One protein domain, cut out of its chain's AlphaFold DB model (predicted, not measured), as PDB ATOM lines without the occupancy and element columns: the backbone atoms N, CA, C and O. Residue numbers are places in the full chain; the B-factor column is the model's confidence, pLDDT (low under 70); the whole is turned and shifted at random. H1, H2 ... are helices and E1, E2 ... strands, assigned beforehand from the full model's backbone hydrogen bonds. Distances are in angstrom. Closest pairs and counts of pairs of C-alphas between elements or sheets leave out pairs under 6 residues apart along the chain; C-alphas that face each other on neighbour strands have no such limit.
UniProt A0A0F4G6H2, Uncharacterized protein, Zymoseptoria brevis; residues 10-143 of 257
ATOM      1  N   SER A  10     229.423 231.392 183.178       67.19
ATOM      2  CA  SER A  10     229.967 230.821 184.414       67.19
ATOM      3  C   SER A  10     230.761 229.519 184.243       67.19
ATOM      4  O   SER A  10     231.823 229.387 184.843       67.19
ATOM      5  N   ALA A  11     230.314 228.573 183.414       71.81
ATOM      6  CA  ALA A  11     231.023 227.312 183.183       71.81
ATOM      7  C   ALA A  11     232.390 227.536 182.518       71.81
ATOM      8  O   ALA A  11     233.351 226.822 182.804       71.81
ATOM      9  N   TYR A  12     232.498 228.556 181.663       72.50
ATOM     10  CA  TYR A  12     233.768 228.926 181.049       72.50
ATOM     11  C   TYR A  12     234.722 229.553 182.072       72.50
ATOM     12  O   TYR A  12     235.894 229.187 182.100       72.50
ATOM     13  N   ILE A  13     234.226 230.447 182.939       76.56
ATOM     14  CA  ILE A  13     235.019 231.031 184.038       76.56
ATOM     15  C   ILE A  13     235.581 229.915 184.918       76.56
ATOM     16  O   ILE A  13     236.783 229.876 185.181       76.56
ATOM     17  N   VAL A  14     234.707 228.971 185.293       80.25
ATOM     18  CA  VAL A  14     235.067 227.797 186.090       80.25
ATOM     19  C   VAL A  14     236.205 227.022 185.432       80.25
ATOM     20  O   VAL A  14     237.210 226.720 186.074       80.25
ATOM     21  N   ASN A  15     236.091 226.758 184.132       79.56
ATOM     22  CA  ASN A  15     237.114 226.041 183.377       79.56
ATOM     23  C   ASN A  15     238.426 226.827 183.240       79.56
ATOM     24  O   ASN A  15     239.489 226.222 183.346       79.56
ATOM     25  N   LEU A  16     238.375 228.147 183.028       80.75
ATOM     26  CA  LEU A  16     239.565 228.989 182.863       80.75
ATOM     27  C   LEU A  16     240.420 229.011 184.135       80.75
ATOM     28  O   LEU A  16     241.616 228.737 184.093       80.75
ATOM     29  N   PHE A  17     239.809 229.275 185.284       84.75
ATOM     30  CA  PHE A  17     240.527 229.247 186.559       84.75
ATOM     31  C   PHE A  17     240.930 227.817 186.947       84.75
ATOM     32  O   PHE A  17     242.022 227.620 187.478       84.75
ATOM     33  N   SER A  18     240.122 226.800 186.617       85.88
ATOM     34  CA  SER A  18     240.513 225.393 186.815       85.88
ATOM     35  C   SER A  18     241.746 225.012 185.994       85.88
ATOM     36  O   SER A  18     242.640 224.349 186.517       85.88
ATOM     37  N   TYR A  19     241.840 225.478 184.745       85.75
ATOM     38  CA  TYR A  19     243.017 225.300 183.891       85.75
ATOM     39  C   TYR A  19     244.280 225.909 184.517       85.75
ATOM     40  O   TYR A  19     245.363 225.340 184.406       85.75
ATOM     41  N   HIS A  20     244.141 227.024 185.235       85.69
ATOM     42  CA  HIS A  20     245.243 227.671 185.949       85.69
ATOM     43  C   HIS A  20     245.478 227.138 187.373       85.69
ATOM     44  O   HIS A  20     246.292 227.708 188.097       85.69
ATOM     45  N   HIS A  21     244.813 226.048 187.773       85.81
ATOM     46  CA  HIS A  21     244.854 225.490 189.133       85.81
ATOM     47  C   HIS A  21     244.393 226.467 190.229       85.81
ATOM     48  O   HIS A  21     244.798 226.355 191.383       85.81
ATOM     49  N   LEU A  22     243.513 227.402 189.875       83.25
ATOM     50  CA  LEU A  22     242.882 228.371 190.771       83.25
ATOM     51  C   LEU A  22     241.414 228.004 191.041       83.25
ATOM     52  O   LEU A  22     240.610 228.846 191.406       83.25
ATOM     53  N   SER A  23     241.018 226.742 190.852       80.69
ATOM     54  CA  SER A  23     239.613 226.319 190.975       80.69
ATOM     55  C   SER A  23     238.986 226.599 192.342       80.69
ATOM     56  O   SER A  23     237.771 226.723 192.445       80.69
ATOM     57  N   THR A  24     239.801 226.694 193.393       79.19
ATOM     58  CA  THR A  24     239.357 227.016 194.756       79.19
ATOM     59  C   THR A  24     238.908 228.465 194.919       79.19
ATOM     60  O   THR A  24     238.229 228.758 195.893       79.19
ATOM     61  N   THR A  25     239.272 229.354 193.992       75.44
ATOM     62  CA  THR A  25     238.944 230.785 194.047       75.44
ATOM     63  C   THR A  25     237.657 231.129 193.298       75.44
ATOM     64  O   THR A  25     237.306 232.293 193.158       75.44
ATOM     65  N   ILE A  26     236.968 230.132 192.738       71.50
ATOM     66  CA  ILE A  26     235.820 230.344 191.856       71.50
ATOM     67  C   ILE A  26     234.531 230.129 192.635       71.50
ATOM     68  O   ILE A  26     233.886 229.080 192.547       71.50
ATOM     69  N   ASP A  27     234.143 231.133 193.402       76.31
ATOM     70  CA  ASP A  27     232.821 231.190 194.003       76.31
ATOM     71  C   ASP A  27     231.829 231.969 193.115       76.31
ATOM     72  O   ASP A  27     232.182 232.635 192.136       76.31
ATOM     73  N   GLU A  28     230.535 231.836 193.411       74.44
ATOM     74  CA  GLU A  28     229.480 232.520 192.653       74.44
ATOM     75  C   GLU A  28     229.647 234.058 192.641       74.44
ATOM     76  O   GLU A  28     229.447 234.658 191.578       74.44
ATOM     77  N   PRO A  29     230.055 234.723 193.744       75.38
ATOM     78  CA  PRO A  29     230.342 236.152 193.721       75.38
ATOM     79  C   PRO A  29     231.548 236.539 192.853       75.38
ATOM     80  O   PRO A  29     231.448 237.566 192.178       75.38
ATOM     81  N   SER A  30     232.628 235.743 192.806       76.56
ATOM     82  CA  SER A  30     233.769 235.961 191.899       76.56
ATOM     83  C   SER A  30     233.334 235.892 190.447       76.56
ATOM     84  O   SER A  30     233.642 236.790 189.666       76.56
ATOM     85  N   ILE A  31     232.557 234.866 190.086       75.94
ATOM     86  CA  ILE A  31     231.991 234.709 188.741       75.94
ATOM     87  C   ILE A  31     231.135 235.935 188.389       75.94
ATOM     88  O   ILE A  31     231.320 236.532 187.330       75.94
ATOM     89  N   ASP A  32     230.217 236.342 189.270       77.06
ATOM     90  CA  ASP A  32     229.351 237.505 189.041       77.06
ATOM     91  C   ASP A  32     230.163 238.803 188.908       77.06
ATOM     92  O   ASP A  32     229.875 239.601 188.017       77.06
ATOM     93  N   LEU A  33     231.199 239.018 189.728       81.88
ATOM     94  CA  LEU A  33     232.069 240.191 189.623       81.88
ATOM     95  C   LEU A  33     232.858 240.187 188.309       81.88
ATOM     96  O   LEU A  33     232.820 241.174 187.577       81.88
ATOM     97  N   PHE A  34     233.495 239.071 187.958       82.25
ATOM     98  CA  PHE A  34     234.265 238.921 186.719       82.25
ATOM     99  C   PHE A  34     233.393 239.197 185.480       82.25
ATOM    100  O   PHE A  34     233.799 239.906 184.554       82.25
ATOM    101  N   LEU A  35     232.149 238.701 185.486       72.94
ATOM    102  CA  LEU A  35     231.156 238.965 184.440       72.94
ATOM    103  C   LEU A  35     230.681 240.416 184.426       72.94
ATOM    104  O   LEU A  35     230.500 240.985 183.353       72.94
ATOM    105  N   ARG A  36     230.491 241.045 185.590       73.81
ATOM    106  CA  ARG A  36     230.124 242.468 185.691       73.81
ATOM    107  C   ARG A  36     231.216 243.388 185.179       73.81
ATOM    108  O   ARG A  36     230.901 244.408 184.566       73.81
ATOM    109  N   LEU A  37     232.475 243.010 185.370       78.12
ATOM    110  CA  LEU A  37     233.611 243.665 184.728       78.12
ATOM    111  C   LEU A  37     233.655 243.391 183.207       78.12
ATOM    112  O   LEU A  37     234.466 243.983 182.504       78.12
ATOM    113  N   HIS A  38     232.743 242.559 182.677       70.31
ATOM    114  CA  HIS A  38     232.602 242.178 181.263       70.31
ATOM    115  C   HIS A  38     233.846 241.502 180.674       70.31
ATOM    116  O   HIS A  38     234.024 241.454 179.452       70.31
ATOM    117  N   LEU A  39     234.689 240.940 181.540       70.31
ATOM    118  CA  LEU A  39     235.978 240.377 181.164       70.31
ATOM    119  C   LEU A  39     235.835 238.982 180.525       70.31
ATOM    120  O   LEU A  39     236.716 238.576 179.788       70.31
ATOM    121  N   LEU A  40     234.704 238.276 180.685       60.41
ATOM    122  CA  LEU A  40     234.472 236.931 180.121       60.41
ATOM    123  C   LEU A  40     233.159 236.896 179.329       60.41
ATOM    124  O   LEU A  40     232.075 236.905 179.902       60.41
ATOM    125  N   ASP A  41     233.262 236.862 178.002       56.88
ATOM    126  CA  ASP A  41     232.140 236.548 177.103       56.88
ATOM    127  C   ASP A  41     232.484 235.249 176.378       56.88
ATOM    128  O   ASP A  41     233.666 234.956 176.143       56.88
ATOM    129  N   CYS A  42     231.448 234.494 176.022       47.16
ATOM    130  CA  CYS A  42     231.439 233.076 175.667       47.16
ATOM    131  C   CYS A  42     232.319 232.688 174.467       47.16
ATOM    132  O   CYS A  42     232.423 231.506 174.147       47.16
ATOM    133  N   ARG A  43     232.951 233.647 173.779       47.47
ATOM    134  CA  ARG A  43     233.701 233.401 172.537       47.47
ATOM    135  C   ARG A  43     235.142 233.893 172.542       47.47
ATOM    136  O   ARG A  43     235.867 233.527 171.631       47.47
ATOM    137  N   ASN A  44     235.550 234.716 173.514       51.28
ATOM    138  CA  ASN A  44     236.881 235.338 173.549       51.28
ATOM    139  C   ASN A  44     237.169 235.924 174.940       51.28
ATOM    140  O   ASN A  44     237.163 237.132 175.164       51.28
ATOM    141  N   ALA A  45     237.369 235.048 175.913       54.75
ATOM    142  CA  ALA A  45     237.498 235.397 177.324       54.75
ATOM    143  C   ALA A  45     238.656 236.342 177.681       54.75
ATOM    144  O   ALA A  45     238.661 236.903 178.764       54.75
ATOM    145  N   LEU A  46     239.648 236.516 176.810       62.88
ATOM    146  CA  LEU A  46     240.862 237.287 177.108       62.88
ATOM    147  C   LEU A  46     241.162 238.250 175.965       62.88
ATOM    148  O   LEU A  46     242.281 238.354 175.469       62.88
ATOM    149  N   THR A  47     240.112 238.921 175.498       60.38
ATOM    150  CA  THR A  47     240.250 240.009 174.535       60.38
ATOM    151  C   THR A  47     240.046 241.342 175.212       60.38
ATOM    152  O   THR A  47     239.122 241.494 176.010       60.38
ATOM    153  N   CYS A  48     240.865 242.314 174.836       71.44
ATOM    154  CA  CYS A  48     240.763 243.664 175.363       71.44
ATOM    155  C   CYS A  48     239.430 244.323 174.977       71.44
ATOM    156  O   CYS A  48     238.824 244.022 173.939       71.44
ATOM    157  N   ILE A  49     238.979 245.243 175.823       66.88
ATOM    158  CA  ILE A  49     237.739 246.003 175.670       66.88
ATOM    159  C   ILE A  49     238.101 247.400 175.143       66.88
ATOM    160  O   ILE A  49     239.002 248.035 175.679       66.88
ATOM    161  N   VAL A  50     237.426 247.878 174.098       62.84
ATOM    162  CA  VAL A  50     237.576 249.243 173.558       62.84
ATOM    163  C   VAL A  50     236.421 250.099 174.015       62.84
ATOM    164  O   VAL A  50     235.284 249.644 174.130       62.84
ATOM    165  N   ASN A  51     236.713 251.375 174.219       54.25
ATOM    166  CA  ASN A  51     235.703 252.409 174.292       54.25
ATOM    167  C   ASN A  51     235.399 252.937 172.883       54.25
ATOM    168  O   ASN A  51     235.944 253.956 172.464       54.25
ATOM    169  N   THR A  52     234.554 252.244 172.128       51.50
ATOM    170  CA  THR A  52     233.819 252.910 171.053       51.50
ATOM    171  C   THR A  52     232.528 253.426 171.670       51.50
ATOM    172  O   THR A  52     231.589 252.681 171.940       51.50
ATOM    173  N   HIS A  53     232.514 254.729 171.956       45.72
ATOM    174  CA  HIS A  53     231.287 255.487 172.165       45.72
ATOM    175  C   HIS A  53     230.497 255.472 170.850       45.72
ATOM    176  O   HIS A  53     230.488 256.456 170.116       45.72
ATOM    177  N   ASP A  54     229.857 254.351 170.517       46.72
ATOM    178  CA  ASP A  54     228.691 254.411 169.655       46.72
ATOM    179  C   ASP A  54     227.474 254.626 170.568       46.72
ATOM    180  O   ASP A  54     227.060 253.698 171.279       46.72
ATOM    181  N   PRO A  55     226.901 255.844 170.604       49.09
ATOM    182  CA  PRO A  55     225.726 256.142 171.417       49.09
ATOM    183  C   PRO A  55     224.505 255.276 171.057       49.09
ATOM    184  O   PRO A  55     223.537 255.268 171.815       49.09
ATOM    185  N   ASN A  56     224.547 254.521 169.952       47.78
ATOM    186  CA  ASN A  56     223.469 253.637 169.521       47.78
ATOM    187  C   ASN A  56     223.611 252.176 169.983       47.78
ATOM    188  O   ASN A  56     222.636 251.435 169.864       47.78
ATOM    189  N   TYR A  57     224.773 251.740 170.496       44.06
ATOM    190  CA  TYR A  57     225.015 250.307 170.748       44.06
ATOM    191  C   TYR A  57     225.038 249.883 172.218       44.06
ATOM    192  O   TYR A  57     224.582 248.776 172.501       44.06
ATOM    193  N   SER A  58     225.473 250.718 173.175       37.62
ATOM    194  CA  SER A  58     225.224 250.460 174.608       37.62
ATOM    195  C   SER A  58     225.719 251.587 175.530       37.62
ATOM    196  O   SER A  58     226.901 251.919 175.491       37.62
ATOM    197  N   PRO A  59     224.902 252.084 176.481       40.69
ATOM    198  CA  PRO A  59     225.359 253.016 177.520       40.69
ATOM    199  C   PRO A  59     226.306 252.377 178.558       40.69
ATOM    200  O   PRO A  59     226.837 253.071 179.420       40.69
ATOM    201  N   PHE A  60     226.522 251.056 178.499       43.03
ATOM    202  CA  PHE A  60     227.368 250.304 179.437       43.03
ATOM    203  C   PHE A  60     228.358 249.357 178.737       43.03
ATOM    204  O   PHE A  60     229.009 248.548 179.406       43.03
ATOM    205  N   GLY A  61     228.456 249.418 177.405       42.59
ATOM    206  CA  GLY A  61     229.049 248.387 176.556       42.59
ATOM    207  C   GLY A  61     230.031 248.964 175.548       42.59
ATOM    208  O   GLY A  61     229.639 249.333 174.456       42.59
ATOM    209  N   GLY A  62     231.308 249.015 175.908       54.06
ATOM    210  CA  GLY A  62     232.388 249.201 174.944       54.06
ATOM    211  C   GLY A  62     232.553 247.958 174.069       54.06
ATOM    212  O   GLY A  62     232.411 246.833 174.566       54.06
ATOM    213  N   GLU A  63     232.829 248.152 172.781       56.88
ATOM    214  CA  GLU A  63     233.065 247.051 171.849       56.88
ATOM    215  C   GLU A  63     234.367 246.319 172.177       56.88
ATOM    216  O   GLU A  63     235.375 246.903 172.565       56.88
ATOM    217  N   ARG A  64     234.380 244.997 172.012       64.38
ATOM    218  CA  ARG A  64     235.603 244.208 172.190       64.38
ATOM    219  C   ARG A  64     236.554 244.475 171.034       64.38
ATOM    220  O   ARG A  64     236.169 244.309 169.880       64.38
ATOM    221  N   CYS A  65     237.821 244.757 171.334       69.94
ATOM    222  CA  CYS A  65     238.832 244.958 170.293       69.94
ATOM    223  C   CYS A  65     239.185 243.665 169.551       69.94
ATOM    224  O   CYS A  65     239.822 243.711 168.505       69.94
ATOM    225  N   ARG A  66     238.818 242.511 170.127       72.19
ATOM    226  CA  ARG A  66     239.146 241.150 169.669       72.19
ATOM    227  C   ARG A  66     240.642 240.802 169.648       72.19
ATOM    228  O   ARG A  66     240.967 239.648 169.391       72.19
ATOM    229  N   PHE A  67     241.536 241.733 169.977       73.88
ATOM    230  CA  PHE A  67     242.945 241.442 170.230       73.88
ATOM    231  C   PHE A  67     243.136 240.788 171.600       73.88
ATOM    232  O   PHE A  67     242.439 241.168 172.548       73.88
ATOM    233  N   PRO A  68     244.083 239.842 171.717       73.94
ATOM    234  CA  PRO A  68     244.421 239.234 172.995       73.94
ATOM    235  C   PRO A  68     244.938 240.285 173.980       73.94
ATOM    236  O   PRO A  68     245.490 241.313 173.571       73.94
ATOM    237  N   LEU A  69     244.766 240.019 175.274       79.31
ATOM    238  CA  LEU A  69     245.384 240.817 176.333       79.31
ATOM    239  C   LEU A  69     246.901 240.907 176.135       79.31
ATOM    240  O   LEU A  69     247.530 240.022 175.554       79.31
ATOM    241  N   PHE A  70     247.489 242.001 176.616       79.56
ATOM    242  CA  PHE A  70     248.943 242.127 176.658       79.56
ATOM    243  C   PHE A  70     249.571 241.089 177.596       79.56
ATOM    244  O   PHE A  70     250.639 240.552 177.303       79.56
ATOM    245  N   THR A  71     248.875 240.834 178.697       82.19
ATOM    246  CA  THR A  71     249.268 239.952 179.791       82.19
ATOM    247  C   THR A  71     248.796 238.528 179.526       82.19
ATOM    248  O   THR A  71     247.765 238.318 178.879       82.19
ATOM    249  N   ASP A  72     249.519 237.537 180.047       85.12
ATOM    250  CA  ASP A  72     249.042 236.163 180.003       85.12
ATOM    251  C   ASP A  72     247.774 235.958 180.861       85.12
ATOM    252  O   ASP A  72     247.433 236.729 181.764       85.12
ATOM    253  N   HIS A  73     247.037 234.893 180.549       83.69
ATOM    254  CA  HIS A  73     245.764 234.599 181.202       83.69
ATOM    255  C   HIS A  73     245.914 234.253 182.690       83.69
ATOM    256  O   HIS A  73     244.993 234.498 183.468       83.69
ATOM    257  N   ARG A  74     247.057 233.687 183.094       86.69
ATOM    258  CA  ARG A  74     247.313 233.264 184.472       86.69
ATOM    259  C   ARG A  74     247.563 234.475 185.361       86.69
ATOM    260  O   ARG A  74     246.941 234.578 186.412       86.69
ATOM    261  N   GLU A  75     248.439 235.378 184.938       87.88
ATOM    262  CA  GLU A  75     248.724 236.650 185.600       87.88
ATOM    263  C   GLU A  75     247.449 237.480 185.747       87.88
ATOM    264  O   GLU A  75     247.172 238.001 186.824       87.88
ATOM    265  N   PHE A  76     246.611 237.510 184.709       87.38
ATOM    266  CA  PHE A  76     245.305 238.154 184.782       87.38
ATOM    267  C   PHE A  76     244.369 237.512 185.820       87.38
ATOM    268  O   PHE A  76     243.770 238.221 186.626       87.38
ATOM    269  N   CYS A  77     244.262 236.178 185.845       85.88
ATOM    270  CA  CYS A  77     243.439 235.477 186.838       85.88
ATOM    271  C   CYS A  77     243.952 235.693 188.271       85.88
ATOM    272  O   CYS A  77     243.148 235.869 189.184       85.88
ATOM    273  N   LEU A  78     245.274 235.713 188.475       88.69
ATOM    274  CA  LEU A  78     245.891 235.994 189.776       88.69
ATOM    275  C   LEU A  78     245.615 237.429 190.237       88.69
ATOM    276  O   LEU A  78     245.249 237.638 191.393       88.69
ATOM    277  N   ALA A  79     245.746 238.406 189.337       89.44
ATOM    278  CA  ALA A  79     245.434 239.799 189.633       89.44
ATOM    279  C   ALA A  79     243.948 239.993 189.951       89.44
ATOM    280  O   ALA A  79     243.617 240.702 190.898       89.44
ATOM    281  N   PHE A  80     243.054 239.323 189.214       89.50
ATOM    282  CA  PHE A  80     241.630 239.335 189.535       89.50
ATOM    283  C   PHE A  80     241.361 238.729 190.913       89.50
ATOM    284  O   PHE A  80     240.584 239.304 191.659       89.50
ATOM    285  N   ASN A  81     241.989 237.598 191.260       86.62
ATOM    286  CA  ASN A  81     241.790 236.978 192.571       86.62
ATOM    287  C   ASN A  81     242.185 237.923 193.706       86.62
ATOM    288  O   ASN A  81     241.417 238.129 194.632       86.62
ATOM    289  N   LYS A  82     243.367 238.536 193.602       88.31
ATOM    290  CA  LYS A  82     243.822 239.505 194.599       88.31
ATOM    291  C   LYS A  82     242.841 240.676 194.716       88.31
ATOM    292  O   LYS A  82     242.403 241.002 195.809       88.31
ATOM    293  N   PHE A  83     242.445 241.249 193.579       91.19
ATOM    294  CA  PHE A  83     241.447 242.315 193.541       91.19
ATOM    295  C   PHE A  83     240.109 241.883 194.156       91.19
ATOM    296  O   PHE A  83     239.464 242.680 194.828       91.19
ATOM    297  N   TYR A  84     239.675 240.648 193.910       87.38
ATOM    298  CA  TYR A  84     238.456 240.091 194.477       87.38
ATOM    299  C   TYR A  84     238.534 240.029 196.001       87.38
ATOM    300  O   TYR A  84     237.649 240.584 196.646       87.38
ATOM    301  N   ASP A  85     239.598 239.429 196.545       85.25
ATOM    302  CA  ASP A  85     239.839 239.315 197.988       85.25
ATOM    303  C   ASP A  85     239.857 240.710 198.645       85.25
ATOM    304  O   ASP A  85     239.170 240.952 199.638       85.25
ATOM    305  N   ASP A  86     240.551 241.667 198.022       85.00
ATOM    306  CA  ASP A  86     240.594 243.067 198.455       85.00
ATOM    307  C   ASP A  86     239.202 243.732 198.379       85.00
ATOM    308  O   ASP A  86     238.809 244.507 199.251       85.00
ATOM    309  N   ALA A  87     238.407 243.419 197.353       80.75
ATOM    310  CA  ALA A  87     237.051 243.939 197.200       80.75
ATOM    311  C   ALA A  87     236.052 243.337 198.203       80.75
ATOM    312  O   ALA A  87     234.995 243.945 198.424       80.75
ATOM    313  N   GLU A  88     236.336 242.160 198.769       78.25
ATOM    314  CA  GLU A  88     235.536 241.556 199.840       78.25
ATOM    315  C   GLU A  88     235.737 242.258 201.185       78.25
ATOM    316  O   GLU A  88     234.804 242.309 201.992       78.25
ATOM    317  N   ASP A  89     236.930 242.802 201.427       78.94
ATOM    318  CA  ASP A  89     237.266 243.427 202.698       78.94
ATOM    319  C   ASP A  89     236.488 244.741 202.896       78.94
ATOM    320  O   ASP A  89     236.721 245.770 202.257       78.94
ATOM    321  N   ALA A  90     235.532 244.704 203.827       65.56
ATOM    322  CA  ALA A  90     234.691 245.843 204.177       65.56
ATOM    323  C   ALA A  90     235.451 246.965 204.909       65.56
ATOM    324  O   ALA A  90     234.925 248.077 205.011       65.56
ATOM    325  N   GLU A  91     236.644 246.680 205.438       71.00
ATOM    326  CA  GLU A  91     237.523 247.643 206.106       71.00
ATOM    327  C   GLU A  91     238.543 248.265 205.142       71.00
ATOM    328  O   GLU A  91     239.208 249.250 205.492       71.00
ATOM    329  N   LEU A  92     238.641 247.750 203.911       72.12
ATOM    330  CA  LEU A  92     239.593 248.250 202.936       72.12
ATOM    331  C   LEU A  92     239.295 249.706 202.567       72.12
ATOM    332  O   LEU A  92     238.169 250.116 202.266       72.12
ATOM    333  N   ARG A  93     240.359 250.511 202.535       75.88
ATOM    334  CA  ARG A  93     240.275 251.906 202.106       75.88
ATOM    335  C   ARG A  93     239.889 251.966 200.622       75.88
ATOM    336  O   ARG A  93     240.590 251.366 199.806       75.88
ATOM    337  N   PRO A  94     238.887 252.777 200.229       78.00
ATOM    338  CA  PRO A  94     238.464 252.901 198.833       78.00
ATOM    339  C   PRO A  94     239.606 253.196 197.850       78.00
ATOM    340  O   PRO A  94     239.612 252.647 196.755       78.00
ATOM    341  N   ARG A  95     240.606 253.997 198.251       80.94
ATOM    342  CA  ARG A  95     241.785 254.317 197.422       80.94
ATOM    343  C   ARG A  95     242.596 253.071 197.026       80.94
ATOM    344  O   ARG A  95     243.063 252.992 195.895       80.94
ATOM    345  N   LEU A  96     242.738 252.090 197.922       84.88
ATOM    346  CA  LEU A  96     243.476 250.853 197.631       84.88
ATOM    347  C   LEU A  96     242.725 250.004 196.606       84.88
ATOM    348  O   LEU A  96     243.304 249.578 195.614       84.88
ATOM    349  N   LEU A  97     241.410 249.861 196.782       86.25
ATOM    350  CA  LEU A  97     240.575 249.128 195.834       86.25
ATOM    351  C   LEU A  97     240.575 249.766 194.438       86.25
ATOM    352  O   LEU A  97     240.558 249.066 193.425       86.25
ATOM    353  N   GLN A  98     240.609 251.098 194.374       88.75
ATOM    354  CA  GLN A  98     240.752 251.820 193.112       88.75
ATOM    355  C   GLN A  98     242.096 251.522 192.440       88.75
ATOM    356  O   GLN A  98     242.124 251.265 191.238       88.75
ATOM    357  N   ALA A  99     243.194 251.505 193.201       89.56
ATOM    358  CA  ALA A  99     244.520 251.174 192.682       89.56
ATOM    359  C   ALA A  99     244.596 249.732 192.147       89.56
ATOM    360  O   ALA A  99     245.108 249.512 191.047       89.56
ATOM    361  N   GLU A 100     244.031 248.761 192.868       90.00
ATOM    362  CA  GLU A 100     243.972 247.362 192.424       90.00
ATOM    363  C   GLU A 100     243.098 247.205 191.171       90.00
ATOM    364  O   GLU A 100     243.482 246.508 190.228       90.00
ATOM    365  N   LEU A 101     241.968 247.921 191.084       90.12
ATOM    366  CA  LEU A 101     241.156 247.933 189.866       90.12
ATOM    367  C   LEU A 101     241.917 248.538 188.679       90.12
ATOM    368  O   LEU A 101     241.860 247.999 187.573       90.12
ATOM    369  N   LEU A 102     242.640 249.643 188.882       89.38
ATOM    370  CA  LEU A 102     243.476 250.254 187.844       89.38
ATOM    371  C   LEU A 102     244.555 249.289 187.353       89.38
ATOM    372  O   LEU A 102     244.817 249.212 186.150       89.38
ATOM    373  N   MET A 103     245.168 248.531 188.263       89.12
ATOM    374  CA  MET A 103     246.126 247.491 187.907       89.12
ATOM    375  C   MET A 103     245.457 246.398 187.065       89.12
ATOM    376  O   MET A 103     245.948 246.085 185.983       89.12
ATOM    377  N   LEU A 104     244.302 245.884 187.495       88.88
ATOM    378  CA  LEU A 104     243.541 244.882 186.746       88.88
ATOM    379  C   LEU A 104     243.156 245.375 185.340       88.88
ATOM    380  O   LEU A 104     243.270 244.631 184.367       88.88
ATOM    381  N   ILE A 105     242.753 246.641 185.211       86.69
ATOM    382  CA  ILE A 105     242.421 247.279 183.929       86.69
ATOM    383  C   ILE A 105     243.621 247.314 182.994       86.69
ATOM    384  O   ILE A 105     243.484 246.967 181.822       86.69
ATOM    385  N   LYS A 106     244.800 247.692 183.499       86.31
ATOM    386  CA  LYS A 106     246.034 247.694 182.701       86.31
ATOM    387  C   LYS A 106     246.343 246.301 182.157       86.31
ATOM    388  O   LYS A 106     246.759 246.180 181.008       86.31
ATOM    389  N   LEU A 107     246.078 245.252 182.939       86.75
ATOM    390  CA  LEU A 107     246.259 243.867 182.498       86.75
ATOM    391  C   LEU A 107     245.183 243.413 181.499       86.75
ATOM    392  O   LEU A 107     245.463 242.566 180.653       86.75
ATOM    393  N   ALA A 108     243.983 243.996 181.573       81.94
ATOM    394  CA  ALA A 108     242.859 243.756 180.666       81.94
ATOM    395  C   ALA A 108     242.949 244.526 179.329       81.94
ATOM    396  O   ALA A 108     242.076 244.362 178.468       81.94
ATOM    397  N   LEU A 109     243.986 245.341 179.125       81.75
ATOM    398  CA  LEU A 109     244.252 246.026 177.861       81.75
ATOM    399  C   LEU A 109     245.177 245.195 176.957       81.75
ATOM    400  O   LEU A 109     246.072 244.483 177.412       81.75
ATOM    401  N   CYS A 110     244.970 245.278 175.642       83.94
ATOM    402  CA  CYS A 110     245.923 244.758 174.662       83.94
ATOM    403  C   CYS A 110     246.997 245.810 174.378       83.94
ATOM    404  O   CYS A 110     246.814 246.983 174.698       83.94
ATOM    405  N   ARG A 111     248.090 245.408 173.715       83.50
ATOM    406  CA  ARG A 111     249.203 246.313 173.358       83.50
ATOM    407  C   ARG A 111     248.728 247.595 172.679       83.50
ATOM    408  O   ARG A 111     249.101 248.680 173.100       83.50
ATOM    409  N   GLU A 112     247.849 247.466 171.691       80.69
ATOM    410  CA  GLU A 112     247.345 248.603 170.912       80.69
ATOM    411  C   GLU A 112     246.562 249.611 171.766       80.69
ATOM    412  O   GLU A 112     246.710 250.818 171.598       80.69
ATOM    413  N   HIS A 113     245.744 249.133 172.709       82.00
ATOM    414  CA  HIS A 113     244.921 250.008 173.550       82.00
ATOM    415  C   HIS A 113     245.662 250.512 174.788       82.00
ATOM    416  O   HIS A 113     245.362 251.603 175.262       82.00
ATOM    417  N   ALA A 114     246.661 249.779 175.282       81.38
ATOM    418  CA  ALA A 114     247.510 250.225 176.386       81.38
ATOM    419  C   ALA A 114     248.304 251.499 176.041       81.38
ATOM    420  O   ALA A 114     248.639 252.272 176.934       81.38
ATOM    421  N   HIS A 115     248.583 251.736 174.754       80.94
ATOM    422  CA  HIS A 115     249.258 252.945 174.273       80.94
ATOM    423  C   HIS A 115     248.317 254.127 174.005       80.94
ATOM    424  O   HIS A 115     248.792 255.232 173.739       80.94
ATOM    425  N   GLN A 116     246.996 253.929 174.051       81.50
ATOM    426  CA  GLN A 116     246.053 255.015 173.806       81.50
ATOM    427  C   GLN A 116     245.948 255.925 175.039       81.50
ATOM    428  O   GLN A 116     245.726 255.436 176.151       81.50
ATOM    429  N   PRO A 117     246.059 257.253 174.868       78.25
ATOM    430  CA  PRO A 117     245.947 258.185 175.981       78.25
ATOM    431  C   PRO A 117     244.537 258.136 176.583       78.25
ATOM    432  O   PRO A 117     243.533 258.183 175.864       78.25
ATOM    433  N   GLY A 118     244.452 258.045 177.912       80.06
ATOM    434  CA  GLY A 118     243.173 258.014 178.625       80.06
ATOM    435  C   GLY A 118     242.454 256.656 178.612       80.06
ATOM    436  O   GLY A 118     241.292 256.581 179.015       80.06
ATOM    437  N   ALA A 119     243.062 255.590 178.071       79.00
ATOM    438  CA  ALA A 119     242.396 254.292 177.929       79.00
ATOM    439  C   ALA A 119     242.109 253.625 179.282       79.00
ATOM    440  O   ALA A 119     241.025 253.071 179.484       79.00
ATOM    441  N   VAL A 120     243.062 253.712 180.211       83.56
ATOM    442  CA  VAL A 120     242.950 253.137 181.556       83.56
ATOM    443  C   VAL A 120     241.874 253.870 182.353       83.56
ATOM    444  O   VAL A 120     241.017 253.231 182.954       83.56
ATOM    445  N   GLU A 121     241.869 255.199 182.296       83.81
ATOM    446  CA  GLU A 121     240.943 256.086 183.000       83.81
ATOM    447  C   GLU A 121     239.501 255.850 182.534       83.81
ATOM    448  O   GLU A 121     238.605 255.622 183.346       83.81
ATOM    449  N   LYS A 122     239.281 255.772 181.216       77.12
ATOM    450  CA  LYS A 122     237.961 255.470 180.638       77.12
ATOM    451  C   LYS A 122     237.458 254.075 181.017       77.12
ATOM    452  O   LYS A 122     236.268 253.887 181.273       77.12
ATOM    453  N   MET A 123     238.340 253.072 181.035       78.62
ATOM    454  CA  MET A 123     237.973 251.736 181.519       78.62
ATOM    455  C   MET A 123     237.672 251.742 183.014       78.62
ATOM    456  O   MET A 123     236.742 251.060 183.447       78.62
ATOM    457  N   PHE A 124     238.416 252.528 183.784       85.31
ATOM    458  CA  PHE A 124     238.241 252.654 185.220       85.31
ATOM    459  C   PHE A 124     236.887 253.236 185.578       85.31
ATOM    460  O   PHE A 124     236.146 252.588 186.310       85.31
ATOM    461  N   GLU A 125     236.504 254.375 185.002       80.38
ATOM    462  CA  GLU A 125     235.196 254.997 185.239       80.38
ATOM    463  C   GLU A 125     234.043 254.005 185.022       80.38
ATOM    464  O   GLU A 125     233.104 253.919 185.818       80.38
ATOM    465  N   ARG A 126     234.148 253.179 183.976       74.19
ATOM    466  CA  ARG A 126     233.149 252.159 183.650       74.19
ATOM    467  C   ARG A 126     233.149 250.990 184.633       74.19
ATOM    468  O   ARG A 126     232.084 250.569 185.093       74.19
ATOM    469  N   MET A 127     234.318 250.417 184.904       80.06
ATOM    470  CA  MET A 127     234.437 249.234 185.757       80.06
ATOM    471  C   MET A 127     234.170 249.567 187.223       80.06
ATOM    472  O   MET A 127     233.548 248.770 187.922       80.06
ATOM    473  N   TRP A 128     234.538 250.764 187.674       85.81
ATOM    474  CA  TRP A 128     234.352 251.205 189.051       85.81
ATOM    475  C   TRP A 128     232.879 251.192 189.465       85.81
ATOM    476  O   TRP A 128     232.531 250.679 190.527       85.81
ATOM    477  N   VAL A 129     231.975 251.636 188.585       78.88
ATOM    478  CA  VAL A 129     230.523 251.557 188.829       78.88
ATOM    479  C   VAL A 129     230.068 250.109 189.042       78.88
ATOM    480  O   VAL A 129     229.204 249.847 189.883       78.88
ATOM    481  N   ALA A 130     230.629 249.155 188.295       78.81
ATOM    482  CA  ALA A 130     230.309 247.739 188.440       78.81
ATOM    483  C   ALA A 130     230.812 247.168 189.778       78.81
ATOM    484  O   ALA A 130     230.052 246.454 190.440       78.81
ATOM    485  N   VAL A 131     232.025 247.543 190.197       84.44
ATOM    486  CA  VAL A 131     232.629 247.169 191.488       84.44
ATOM    487  C   VAL A 131     231.806 247.711 192.651       84.44
ATOM    488  O   VAL A 131     231.334 246.934 193.477       84.44
ATOM    489  N   VAL A 132     231.524 249.017 192.669       81.25
ATOM    490  CA  VAL A 132     230.728 249.658 193.730       81.25
ATOM    491  C   VAL A 132     229.334 249.032 193.818       81.25
ATOM    492  O   VAL A 132     228.854 248.703 194.901       81.25
ATOM    493  N   ARG A 133     228.669 248.797 192.676       76.06
ATOM    494  CA  ARG A 133     227.354 248.130 192.657       76.06
ATOM    495  C   ARG A 133     227.417 246.705 193.195       76.06
ATOM    496  O   ARG A 133     226.462 246.272 193.844       76.06
ATOM    497  N   TRP A 134     228.483 245.970 192.899       79.81
ATOM    498  CA  TRP A 134     228.682 244.615 193.399       79.81
ATOM    499  C   TRP A 134     228.935 244.608 194.912       79.81
ATOM    500  O   TRP A 134     228.205 243.915 195.622       79.81
ATOM    501  N   GLN A 135     229.834 245.458 195.419       76.81
ATOM    502  CA  GLN A 135     230.087 245.609 196.857       76.81
ATOM    503  C   GLN A 135     228.813 245.997 197.614       76.81
ATOM    504  O   GLN A 135     228.451 245.350 198.597       76.81
ATOM    505  N   CYS A 136     228.053 246.978 197.111       72.25
ATOM    506  CA  CYS A 136     226.763 247.348 197.694       72.25
ATOM    507  C   CYS A 136     225.811 246.145 197.749       72.25
ATOM    508  O   CYS A 136     225.239 245.853 198.797       72.25
ATOM    509  N   ARG A 137     225.645 245.406 196.642       68.94
ATOM    510  CA  ARG A 137     224.780 244.215 196.614       68.94
ATOM    511  C   ARG A 137     225.209 243.162 197.629       68.94
ATOM    512  O   ARG A 137     224.325 242.550 198.219       68.94
ATOM    513  N   ARG A 138     226.510 242.949 197.825       68.50
ATOM    514  CA  ARG A 138     227.021 242.012 198.830       68.50
ATOM    515  C   ARG A 138     226.712 242.471 200.240       68.50
ATOM    516  O   ARG A 138     225.983 241.776 200.940       68.50
ATOM    517  N   ILE A 139     227.111 243.690 200.592       64.69
ATOM    518  CA  ILE A 139     226.859 244.282 201.911       64.69
ATOM    519  C   ILE A 139     225.364 244.233 202.268       64.69
ATOM    520  O   ILE A 139     225.015 243.887 203.396       64.69
ATOM    521  N   PHE A 140     224.473 244.545 201.317       56.88
ATOM    522  CA  PHE A 140     223.017 244.539 201.526       56.88
ATOM    523  C   PHE A 140     222.365 243.145 201.485       56.88
ATOM    524  O   PHE A 140     221.262 242.990 202.006       56.88
ATOM    525  N   LYS A 141     222.991 242.134 200.866       57.12
ATOM    526  CA  LYS A 141     222.515 240.736 200.901       57.12
ATOM    527  C   LYS A 141     222.997 239.991 202.145       57.12
ATOM    528  O   LYS A 141     222.269 239.147 202.656       57.12
ATOM    529  N   GLU A 142     224.203 240.294 202.610       48.16
ATOM    530  CA  GLU A 142     224.819 239.687 203.794       48.16
ATOM    531  C   GLU A 142     224.286 240.296 205.100       48.16
ATOM    532  O   GLU A 142     224.395 239.684 206.161       48.16
ATOM    533  N   THR A 143     223.621 241.458 205.044       39.81
ATOM    534  CA  THR A 143     222.830 241.938 206.182       39.81
ATOM    535  C   THR A 143     221.543 241.108 206.287       39.81
ATOM    536  O   THR A 143     220.701 241.191 205.388       39.81
TER     537      THR A 143
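AT A GLANCE: This is residues 10 to 143 of the 257 residues of an uncharacterized protein of Zymoseptoria brevis (UniProt A0A0F4G6H2). Look for a rounded helical body with a small two-stranded hairpin, E1 and E2, towards one end: the helical hairpin H3 and H4 makes a wall, and the long helix H6 crosses H4 at a steep angle. H2 packs on H6 in the corner between H6 and H3, and H1 lies near the other ends of H2 and H3. The printed part has 134 residues, with six named helices and two named strands in the order H1 H2 E1 E2 H3 H4 H5 H6; the sheet, E1 - E2, is antiparallel and the class is mostly helix. The whole is compact, with a radius of gyration of the C-alphas of 14.4 A and spans of 39 by 31 by 26 A.

IN THESE COORDINATES: Find C-alpha 47 at (240.250, 240.009, 174.535), where E1, residues 47 to 49, begins; E2 is residues 64 to 68. H3, residues 73 to 88, runs 22.4 A, and H4, residues 94 to 107, runs 20.2 A. H5 is residues 111 to 114. H6 runs 34.5 A through residues 119 to 142, to C-alpha 142 at (224.819, 239.687, 203.794), with a kink of 29 degrees near residue 126. Go back to C-alpha 10 at (229.967, 230.821, 184.414) for H1, residues 10 to 19; H2 is residues 28 to 36.

HOW THE PARTS SIT: Start at the hairpin E1 and E2, antiparallel at 142 degrees, where N 48 and O 67 are 3.0 A apart and N 65 and O 48 are 2.9 A apart, both within hydrogen-bond range. E2 and H5 are near each other, with 6 pairs of C-alphas within 10 A. H6, the hub, touches H4 with residues 120 to 128 alone, closest at the C-alphas of Leu 102 and Phe 124, 6.3 A, at a steep tilt of 53 degrees, opposite ways. H3 and H4 form a helical hairpin and touch, closest at the C-alphas of Phe 83 and Glu 100, 5.8 A, at a shallow tilt of 13 degrees. H3 and H6 only just touch, with 3 pairs of C-alphas within 8 A, closest at those of Ala 87 and Gln 135, 7.2 A. H2 touches H6 at a shallow tilt of 31 degrees, opposite ways, closest at the C-alphas of Arg 36 and Ala 130, 5.9 A. H1 and H2 are close but not clearly touching, about perpendicular at 77 degrees, with the closest C-alphas, Ser 10 and Ile 31, 6.2 A apart. In H1, H2, H3 and H4 every O i to N i+4 pair is within hydrogen-bond range, in H6 17 of 20; H5 is too short for such a pair.

THE WHOLE: The C-alphas farthest apart, Glu 112 and Thr 143, are 43.5 A apart. The printed part has no cut, and the link from E1 to E2, 14 residues, is long. Mean pLDDT of the printed part is 74.4; look for values under 70 at residue 10, residues 40 to 47, 49 to 65, residue 90 and residues 137 to 143.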